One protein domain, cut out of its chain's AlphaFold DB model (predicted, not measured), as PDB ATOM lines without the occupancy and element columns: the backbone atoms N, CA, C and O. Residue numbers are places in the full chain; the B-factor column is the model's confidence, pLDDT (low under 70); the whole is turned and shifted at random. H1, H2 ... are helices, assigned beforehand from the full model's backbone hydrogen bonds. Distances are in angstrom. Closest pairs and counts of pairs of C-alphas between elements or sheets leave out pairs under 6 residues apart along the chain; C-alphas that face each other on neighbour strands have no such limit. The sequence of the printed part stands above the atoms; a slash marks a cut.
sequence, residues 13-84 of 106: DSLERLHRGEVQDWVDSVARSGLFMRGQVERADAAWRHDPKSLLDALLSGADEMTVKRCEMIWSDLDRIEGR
ATOM      1  N   ASP A  13      22.524  36.231  -1.479       85.00
ATOM      2  CA  ASP A  13      22.069  34.964  -0.902       85.00
ATOM      3  C   ASP A  13      23.242  33.980  -0.769       85.00
ATOM      4  O   ASP A  13      23.348  33.234   0.206       85.00
ATOM      5  N   SER A  14      24.186  34.013  -1.712       87.31
ATOM      6  CA  SER A  14      25.412  33.212  -1.652       87.31
ATOM      7  C   SER A  14      26.337  33.638  -0.503       87.31
ATOM      8  O   SER A  14      26.903  32.776   0.171       87.31
ATOM      9  N   LEU A  15      26.461  34.945  -0.236       90.62
ATOM     10  CA  LEU A  15      27.185  35.476   0.930       90.62
ATOM     11  C   LEU A  15      26.496  35.108   2.250       90.62
ATOM     12  O   LEU A  15      27.182  34.725   3.192       90.62
ATOM     13  N   GLU A  16      25.166  35.165   2.321       91.44
ATOM     14  CA  GLU A  16      24.401  34.797   3.520       91.44
ATOM     15  C   GLU A  16      24.501  33.292   3.827       91.44
ATOM     16  O   GLU A  16      24.659  32.876   4.977       91.44
ATOM     17  N   ARG A  17      24.418  32.440   2.801       91.62
ATOM     18  CA  ARG A  17      24.629  30.989   2.935       91.62
ATOM     19  C   ARG A  17      26.055  30.684   3.389       91.62
ATOM     20  O   ARG A  17      26.248  29.907   4.325       91.62
ATOM     21  N   LEU A  18      27.045  31.337   2.779       92.88
ATOM     22  CA  LEU A  18      28.443  31.210   3.185       92.88
ATOM     23  C   LEU A  18      28.643  31.643   4.643       92.88
ATOM     24  O   LEU A  18      29.267  30.908   5.398       92.88
ATOM     25  N   HIS A  19      28.074  32.779   5.054       93.94
ATOM     26  CA  HIS A  19      28.146  33.286   6.429       93.94
ATOM     27  C   HIS A  19      27.604  32.273   7.449       93.94
ATOM     28  O   HIS A  19      28.244  32.019   8.465       93.94
ATOM     29  N   ARG A  20      26.520  31.562   7.108       92.12
ATOM     30  CA  ARG A  20      25.956  30.451   7.903       92.12
ATOM     31  C   ARG A  20      26.777  29.151   7.885       92.12
ATOM     32  O   ARG A  20      26.378  28.164   8.503       92.12
ATOM     33  N   GLY A  21      27.899  29.111   7.165       93.00
ATOM     34  CA  GLY A  21      28.745  27.925   7.023       93.00
ATOM     35  C   GLY A  21      28.250  26.912   5.982       93.00
ATOM     36  O   GLY A  21      28.712  25.766   5.964       93.00
ATOM     37  N   GLU A  22      27.330  27.297   5.091       94.25
ATOM     38  CA  GLU A  22      26.907  26.464   3.960       94.25
ATOM     39  C   GLU A  22      27.964  26.483   2.845       94.25
ATOM     40  O   GLU A  22      27.839  27.158   1.826       94.25
ATOM     41  N   VAL A  23      29.034  25.713   3.038       94.38
ATOM     42  CA  VAL A  23      30.213  25.716   2.151       94.38
ATOM     43  C   VAL A  23      30.212  24.599   1.104       94.38
ATOM     44  O   VAL A  23      31.149  24.493   0.316       94.38
ATOM     45  N   GLN A  24      29.177  23.752   1.079       93.50
ATOM     46  CA  GLN A  24      29.178  22.511   0.295       93.50
ATOM     47  C   GLN A  24      29.363  22.752  -1.208       93.50
ATOM     48  O   GLN A  24      30.143  22.046  -1.840       93.50
ATOM     49  N   ASP A  25      28.718  23.782  -1.759       90.19
ATOM     50  CA  ASP A  25      28.824  24.127  -3.183       90.19
ATOM     51  C   ASP A  25      30.287  24.433  -3.575       90.19
ATOM     52  O   ASP A  25      30.764  24.051  -4.650       90.19
ATOM     53  N   TRP A  26      31.042  25.047  -2.660       92.44
ATOM     54  CA  TRP A  26      32.458  25.362  -2.836       92.44
ATOM     55  C   TRP A  26      33.354  24.138  -2.644       92.44
ATOM     56  O   TRP A  26      34.266  23.916  -3.442       92.44
ATOM     57  N   VAL A  27      33.067  23.304  -1.641       95.00
ATOM     58  CA  VAL A  27      33.767  22.029  -1.405       95.00
ATOM     59  C   VAL A  27      33.634  21.102  -2.615       95.00
ATOM     60  O   VAL A  27      34.632  20.544  -3.078       95.00
ATOM     61  N   ASP A  28      32.434  20.995  -3.182       92.75
ATOM     62  CA  ASP A  28      32.162  20.184  -4.368       92.75
ATOM     63  C   ASP A  28      32.895  20.721  -5.603       92.75
ATOM     64  O   ASP A  28      33.423  19.943  -6.403       92.75
ATOM     65  N   SER A  29      32.975  22.047  -5.749       92.06
ATOM     66  CA  SER A  29      33.751  22.692  -6.812       92.06
ATOM     67  C   SER A  29      35.247  22.376  -6.689       92.06
ATOM     68  O   SER A  29      35.883  21.949  -7.660       92.06
ATOM     69  N   VAL A  30      35.805  22.473  -5.478       92.31
ATOM     70  CA  VAL A  30      37.205  22.124  -5.202       92.31
ATOM     71  C   VAL A  30      37.473  20.641  -5.448       92.31
ATOM     72  O   VAL A  30      38.466  20.310  -6.099       92.31
ATOM     73  N   ALA A  31      36.582  19.746  -5.023       93.25
ATOM     74  CA  ALA A  31      36.694  18.317  -5.305       93.25
ATOM     75  C   ALA A  31      36.671  18.026  -6.815       93.25
ATOM     76  O   ALA A  31      37.482  17.243  -7.315       93.25
ATOM     77  N   ARG A  32      35.775  18.688  -7.556       93.88
ATOM     78  CA  ARG A  32      35.622  18.514  -9.008       93.88
ATOM     79  C   ARG A  32      36.792  19.083  -9.806       93.88
ATOM     80  O   ARG A  32      37.046  18.602 -10.906       93.88
ATOM     81  N   SER A  33      37.524  20.056  -9.263       92.06
ATOM     82  CA  SER A  33      38.716  20.610  -9.919       92.06
ATOM     83  C   SER A  33      39.809  19.562 -10.167       92.06
ATOM     84  O   SER A  33      40.624  19.724 -11.071       92.06
ATOM     85  N   GLY A  34      39.854  18.494  -9.356       91.88
ATOM     86  CA  GLY A  34      40.900  17.470  -9.413       91.88
ATOM     87  C   GLY A  34      42.281  17.946  -8.942       91.88
ATOM     88  O   GLY A  34      43.235  17.172  -8.984       91.88
ATOM     89  N   LEU A  35      42.401  19.196  -8.476       92.94
ATOM     90  CA  LEU A  35      43.666  19.797  -8.035       92.94
ATOM     91  C   LEU A  35      44.063  19.389  -6.610       92.94
ATOM     92  O   LEU A  35      45.211  19.571  -6.209       92.94
ATOM     93  N   PHE A  36      43.120  18.837  -5.846       93.50
ATOM     94  CA  PHE A  36      43.286  18.526  -4.432       93.50
ATOM     95  C   PHE A  36      43.003  17.052  -4.158       93.50
ATOM     96  O   PHE A  36      42.057  16.464  -4.680       93.50
ATOM     97  N   MET A  37      43.814  16.449  -3.291       95.44
ATOM     98  CA  MET A  37      43.545  15.113  -2.769       95.44
ATOM     99  C   MET A  37      42.324  15.137  -1.843       95.44
ATOM    100  O   MET A  37      42.049  16.146  -1.194       95.44
ATOM    101  N   ARG A  38      41.648  13.994  -1.676       94.75
ATOM    102  CA  ARG A  38      40.458  13.883  -0.811       94.75
ATOM    103  C   ARG A  38      40.683  14.433   0.607       94.75
ATOM    104  O   ARG A  38      39.893  15.236   1.077       94.75
ATOM    105  N   GLY A  39      41.809  14.099   1.243       96.12
ATOM    106  CA  GLY A  39      42.144  14.610   2.581       96.12
ATOM    107  C   GLY A  39      42.513  16.104   2.634       96.12
ATOM    108  O   GLY A  39      42.642  16.675   3.713       96.12
ATOM    109  N   GLN A  40      42.737  16.760   1.492       95.94
ATOM    110  CA  GLN A  40      42.841  18.224   1.420       95.94
ATOM    111  C   GLN A  40      41.451  18.856   1.313       95.94
ATOM    112  O   GLN A  40      41.203  19.840   1.999       95.94
ATOM    113  N   VAL A  41      40.543  18.251   0.541       96.12
ATOM    114  CA  VAL A  41      39.134  18.674   0.442       96.12
ATOM    115  C   VAL A  41      38.427  18.553   1.794       96.12
ATOM    116  O   VAL A  41      37.809  19.510   2.241       96.12
ATOM    117  N   GLU A  42      38.588  17.427   2.495       96.69
ATOM    118  CA  GLU A  42      38.013  17.210   3.836       96.69
ATOM    119  C   GLU A  42      38.522  18.244   4.860       96.69
ATOM    120  O   GLU A  42      37.771  18.721   5.708       96.69
ATOM    121  N   ARG A  43      39.802  18.630   4.770       96.06
ATOM    122  CA  ARG A  43      40.366  19.681   5.631       96.06
ATOM    123  C   ARG A  43      39.849  21.069   5.272       96.06
ATOM    124  O   ARG A  43      39.644  21.864   6.181       96.06
ATOM    125  N   ALA A  44      39.661  21.356   3.986       94.44
ATOM    126  CA  ALA A  44      39.077  22.613   3.534       94.44
ATOM    127  C   ALA A  44      37.623  22.746   4.013       94.44
ATOM    128  O   ALA A  44      37.283  23.766   4.593       94.44
ATOM    129  N   ASP A  45      36.816  21.689   3.882       96.12
ATOM    130  CA  ASP A  45      35.442  21.639   4.403       96.12
ATOM    131  C   ASP A  45      35.394  21.943   5.909       96.12
ATOM    132  O   ASP A  45      34.696  22.855   6.348       96.12
ATOM    133  N   ALA A  46      36.213  21.248   6.706       96.06
ATOM    134  CA  ALA A  46      36.279  21.487   8.147       96.06
ATOM    135  C   ALA A  46      36.735  22.917   8.493       96.06
ATOM    136  O   ALA A  46      36.169  23.539   9.392       96.06
ATOM    137  N   ALA A  47      37.739  23.443   7.784       96.12
ATOM    138  CA  ALA A  47      38.247  24.792   8.008       96.12
ATOM    139  C   ALA A  47      37.198  25.857   7.667       96.12
ATOM    140  O   ALA A  47      36.960  26.748   8.474       96.12
ATOM    141  N   TRP A  48      36.527  25.738   6.522       95.56
ATOM    142  CA  TRP A  48      35.548  26.724   6.070       95.56
ATOM    143  C   TRP A  48      34.239  26.677   6.851       95.56
ATOM    144  O   TRP A  48      33.595  27.704   7.003       95.56
ATOM    145  N   ARG A  49      33.843  25.520   7.394       95.19
ATOM    146  CA  ARG A  49      32.708  25.455   8.331       95.19
ATOM    147  C   ARG A  49      33.020  26.102   9.675       95.19
ATOM    148  O   ARG A  49      32.121  26.647  10.303       95.19
ATOM    149  N   HIS A  50      34.265  25.995  10.137       95.25
ATOM    150  CA  HIS A  50      34.701  26.595  11.397       95.25
ATOM    151  C   HIS A  50      34.949  28.103  11.261       95.25
ATOM    152  O   HIS A  50      34.670  28.859  12.185       95.25
ATOM    153  N   ASP A  51      35.496  28.529  10.125       95.75
ATOM    154  CA  ASP A  51      35.791  29.923   9.811       95.75
ATOM    155  C   ASP A  51      35.376  30.242   8.363       95.75
ATOM    156  O   ASP A  51      36.210  30.199   7.447       95.75
ATOM    157  N   PRO A  52      34.089  30.554   8.127       94.94
ATOM    158  CA  PRO A  52      33.591  30.872   6.792       94.94
ATOM    159  C   PRO A  52      34.234  32.116   6.169       94.94
ATOM    160  O   PRO A  52      34.311  32.218   4.940       94.94
ATOM    161  N   LYS A  53      34.761  33.035   6.993       94.81
ATOM    162  CA  LYS A  53      35.466  34.230   6.509       94.81
ATOM    163  C   LYS A  53      36.726  33.853   5.735       94.81
ATOM    164  O   LYS A  53      37.006  34.465   4.709       94.81
ATOM    165  N   SER A  54      37.425  32.794   6.146       95.44
ATOM    166  CA  SER A  54      38.620  32.314   5.436       95.44
ATOM    167  C   SER A  54      38.346  31.911   3.978       95.44
ATOM    168  O   SER A  54      39.196  32.109   3.107       95.44
ATOM    169  N   LEU A  55      37.154  31.377   3.683       94.69
ATOM    170  CA  LEU A  55      36.734  31.073   2.314       94.69
ATOM    171  C   LEU A  55      36.400  32.353   1.542       94.69
ATOM    172  O   LEU A  55      36.809  32.484   0.389       94.69
ATOM    173  N   LEU A  56      35.721  33.316   2.172       93.94
ATOM    174  CA  LEU A  56      35.476  34.617   1.549       93.94
ATOM    175  C   LEU A  56      36.795  35.314   1.173       93.94
ATOM    176  O   LEU A  56      36.944  35.771   0.041       93.94
ATOM    177  N   ASP A  57      37.771  35.338   2.078       94.25
ATOM    178  CA  ASP A  57      39.088  35.937   1.829       94.25
ATOM    179  C   ASP A  57      39.802  35.257   0.651       94.25
ATOM    180  O   ASP A  57      40.396  35.923  -0.201       94.25
ATOM    181  N   ALA A  58      39.695  33.927   0.552       92.06
ATOM    182  CA  ALA A  58      40.247  33.168  -0.565       92.06
ATOM    183  C   ALA A  58      39.562  33.507  -1.902       92.06
ATOM    184  O   ALA A  58      40.252  33.672  -2.910       92.06
ATOM    185  N   LEU A  59      38.231  33.653  -1.917       89.44
ATOM    186  CA  LEU A  59      37.469  34.060  -3.106       89.44
ATOM    187  C   LEU A  59      37.829  35.484  -3.559       89.44
ATOM    188  O   LEU A  59      37.863  35.767  -4.756       89.44
ATOM    189  N   LEU A  60      38.137  36.371  -2.612       90.88
ATOM    190  CA  LEU A  60      38.452  37.776  -2.869       90.88
ATOM    191  C   LEU A  60      39.929  38.053  -3.175       90.88
ATOM    192  O   LEU A  60      40.252  39.154  -3.614       90.88
ATOM    193  N   SER A  61      40.825  37.073  -3.018       91.50
ATOM    194  CA  SER A  61      42.276  37.260  -3.188       91.50
ATOM    195  C   SER A  61      42.704  37.799  -4.565       91.50
ATOM    196  O   SER A  61      43.826  38.291  -4.692       91.50
ATOM    197  N   GLY A  62      41.862  37.683  -5.595       86.19
ATOM    198  CA  GLY A  62      42.103  38.226  -6.939       86.19
ATOM    199  C   GLY A  62      41.044  39.221  -7.417       86.19
ATOM    200  O   GLY A  62      41.057  39.592  -8.589       86.19
ATOM    201  N   ALA A  63      40.112  39.612  -6.545       87.19
ATOM    202  CA  ALA A  63      39.035  40.531  -6.883       87.19
ATOM    203  C   ALA A  63      39.531  41.986  -6.924       87.19
ATOM    204  O   ALA A  63      40.538  42.342  -6.307       87.19
ATOM    205  N   ASP A  64      38.813  42.847  -7.643       89.31
ATOM    206  CA  ASP A  64      39.074  44.281  -7.607       89.31
ATOM    207  C   ASP A  64      38.660  44.895  -6.257       89.31
ATOM    208  O   ASP A  64      37.814  44.368  -5.530       89.31
ATOM    209  N   GLU A  65      39.234  46.052  -5.932       89.88
ATOM    210  CA  GLU A  65      39.013  46.731  -4.651       89.88
ATOM    211  C   GLU A  65      37.531  47.038  -4.374       89.88
ATOM    212  O   GLU A  65      37.103  47.015  -3.217       89.88
ATOM    213  N   MET A  66      36.729  47.320  -5.408       89.06
ATOM    214  CA  MET A  66      35.311  47.623  -5.227       89.06
ATOM    215  C   MET A  66      34.518  46.361  -4.876       89.06
ATOM    216  O   MET A  66      33.670  46.407  -3.980       89.06
ATOM    217  N   THR A  67      34.823  45.233  -5.519       86.62
ATOM    218  CA  THR A  67      34.247  43.925  -5.174       86.62
ATOM    219  C   THR A  67      34.609  43.516  -3.747       86.62
ATOM    220  O   THR A  67      33.722  43.122  -2.987       86.62
ATOM    221  N   VAL A  68      35.874  43.696  -3.341       90.88
ATOM    222  CA  VAL A  68      36.322  43.433  -1.962       90.88
ATOM    223  C   VAL A  68      35.520  44.274  -0.970       90.88
ATOM    224  O   VAL A  68      34.870  43.731  -0.080       90.88
ATOM    225  N   LYS A  69      35.482  45.601  -1.153       90.75
ATOM    226  CA  LYS A  69      34.763  46.509  -0.242       90.75
ATOM    227  C   LYS A  69      33.275  46.192  -0.136       90.75
ATOM    228  O   LYS A  69      32.706  46.314   0.947       90.75
ATOM    229  N   ARG A  70      32.640  45.801  -1.245       89.00
ATOM    230  CA  ARG A  70      31.228  45.407  -1.255       89.00
ATOM    231  C   ARG A  70      30.999  44.159  -0.405       89.00
ATOM    232  O   ARG A  70      30.103  44.164   0.432       89.00
ATOM    233  N   CYS A  71      31.809  43.121  -0.599       90.88
ATOM    234  CA  CYS A  71      31.665  41.868   0.137       90.88
ATOM    235  C   CYS A  71      31.935  42.055   1.636       90.88
ATOM    236  O   CYS A  71      31.157  41.570   2.448       90.88
ATOM    237  N   GLU A  72      32.962  42.827   2.006       92.75
ATOM    238  CA  GLU A  72      33.246  43.164   3.411       92.75
ATOM    239  C   GLU A  72      32.102  43.946   4.072       92.75
ATOM    240  O   GLU A  72      31.770  43.712   5.235       92.75
ATOM    241  N   MET A  73      31.469  44.864   3.332       91.81
ATOM    242  CA  MET A  73      30.316  45.617   3.826       91.81
ATOM    243  C   MET A  73      29.122  44.699   4.101       91.81
ATOM    244  O   MET A  73      28.505  44.819   5.157       91.81
ATOM    245  N   ILE A  74      28.813  43.783   3.177       92.00
ATOM    246  CA  ILE A  74      27.730  42.804   3.347       92.00
ATOM    247  C   ILE A  74      28.037  41.886   4.535       92.00
ATOM    248  O   ILE A  74      27.185  41.699   5.397       92.00
ATOM    249  N   TRP A  75      29.264  41.369   4.619       93.62
ATOM    250  CA  TRP A  75      29.691  40.496   5.711       93.62
ATOM    251  C   TRP A  75      29.560  41.169   7.082       93.62
ATOM    252  O   TRP A  75      29.010  40.591   8.013       93.62
ATOM    253  N   SER A  76      29.983  42.431   7.183       92.81
ATOM    254  CA  SER A  76      29.870  43.214   8.419       92.81
ATOM    255  C   SER A  76      28.416  43.435   8.855       92.81
ATOM    256  O   SER A  76      28.135  43.531  10.051       92.81
ATOM    257  N   ASP A  77      27.482  43.550   7.907       91.31
ATOM    258  CA  ASP A  77      26.055  43.666   8.221       91.31
ATOM    259  C   ASP A  77      25.483  42.336   8.735       91.31
ATOM    260  O   ASP A  77      24.757  42.324   9.731       91.31
ATOM    261  N   LEU A  78      25.889  41.211   8.139       91.00
ATOM    262  CA  LEU A  78      25.528  39.867   8.605       91.00
ATOM    263  C   LEU A  78      26.062  39.587  10.020       91.00
ATOM    264  O   LEU A  78      25.290  39.170  10.887       91.00
ATOM    265  N   ASP A  79      27.324  39.931  10.304       91.94
ATOM    266  CA  ASP A  79      27.919  39.820  11.649       91.94
ATOM    267  C   ASP A  79      27.124  40.623  12.692       91.94
ATOM    268  O   ASP A  79      26.927  40.197  13.833       91.94
ATOM    269  N   ARG A  80      26.617  41.800  12.304       89.06
ATOM    270  CA  ARG A  80      25.783  42.634  13.176       89.06
ATOM    271  C   ARG A  80      24.410  42.013  13.436       89.06
ATOM    272  O   ARG A  80      23.843  42.243  14.508       89.06
ATOM    273  N   ILE A  81      23.843  41.296  12.467       86.69
ATOM    274  CA  ILE A  81      22.555  40.606  12.614       86.69
ATOM    275  C   ILE A  81      22.711  39.394  13.539       86.69
ATOM    276  O   ILE A  81      21.896  39.239  14.447       86.69
ATOM    277  N   GLU A  82      23.765  38.595  13.368       81.69
ATOM    278  CA  GLU A  82      24.047  37.425  14.210       81.69
ATOM    279  C   GLU A  82      24.441  37.821  15.642       81.69
ATOM    280  O   GLU A  82      23.963  37.240  16.616       81.69
ATOM    281  N   GLY A  83      25.256  38.870  15.789       73.00
ATOM    282  CA  GLY A  83      25.691  39.391  17.085       73.00
ATOM    283  C   GLY A  83      24.621  40.165  17.861       73.00
ATOM    284  O   GLY A  83      24.887  40.599  18.984       73.00
ATOM    285  N   ARG A  84      23.422  40.375  17.299       57.84
ATOM    286  CA  ARG A  84      22.311  41.057  17.976       57.84
ATOM    287  C   ARG A  84      21.611  40.077  18.933       57.84
ATOM    288  O   ARG A  84      20.905  39.186  18.461       57.84
TER     289      ARG A  84
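What this domain is: This is residues 13 to 84 of the 106 residues of an uncharacterized protein of Rhodococcus sp. LHW51113 (UniProt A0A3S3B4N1). The longest helix, H5, makes one end, side by side with H4; short H1 packs on both, and a hairpin of helices H2 and H3 makes the other end. The printed part has 72 residues with five named helices, H1 to H5, and no named strand: all helix. It is only just compact, close to loose, with radius of gyration of the C-alphas 13.0 A and spans of 37 by 29 by 17 A.

Where its parts are: H5, residues 65 to 82, is 25.8 A long, ending at C-alpha 82 (24.047, 37.425, 14.210). H4 is residues 52 to 60, H3 38 to 50 at 18.5 A, H2 24 to 33, and H1 13 to 19, from C-alpha 13 (22.069, 34.964, -0.902).

How they stand to each other: H5 touches H1 with residues 71 to 78 alone, closest C-alphas Leu 78 and Glu 16, 7.3 A, at a steep tilt of 67 degrees. H5 and H4 are close but not clearly touching, at 13 degrees, opposite ways. H1 touches H4, closest C-alphas His 19 and Pro 52, 6.0 A. H3 and H4 touch only at the corner, only just, with 3 pairs of C-alphas within 8 A. H2 and H3 form a hairpin, closest C-alphas Val 27 and Asp 45, 6.1 A. Each O i to N i+4 pair is within hydrogen-bond range in H1, H2, H4 and H5; in H3, 8 of 9.

The domain as a whole: The farthest C-alphas, Gly 34 and Arg 84, are 40.6 A apart. The printed part has no cut; its four links are tight. Residue 84 is under pLDDT 70.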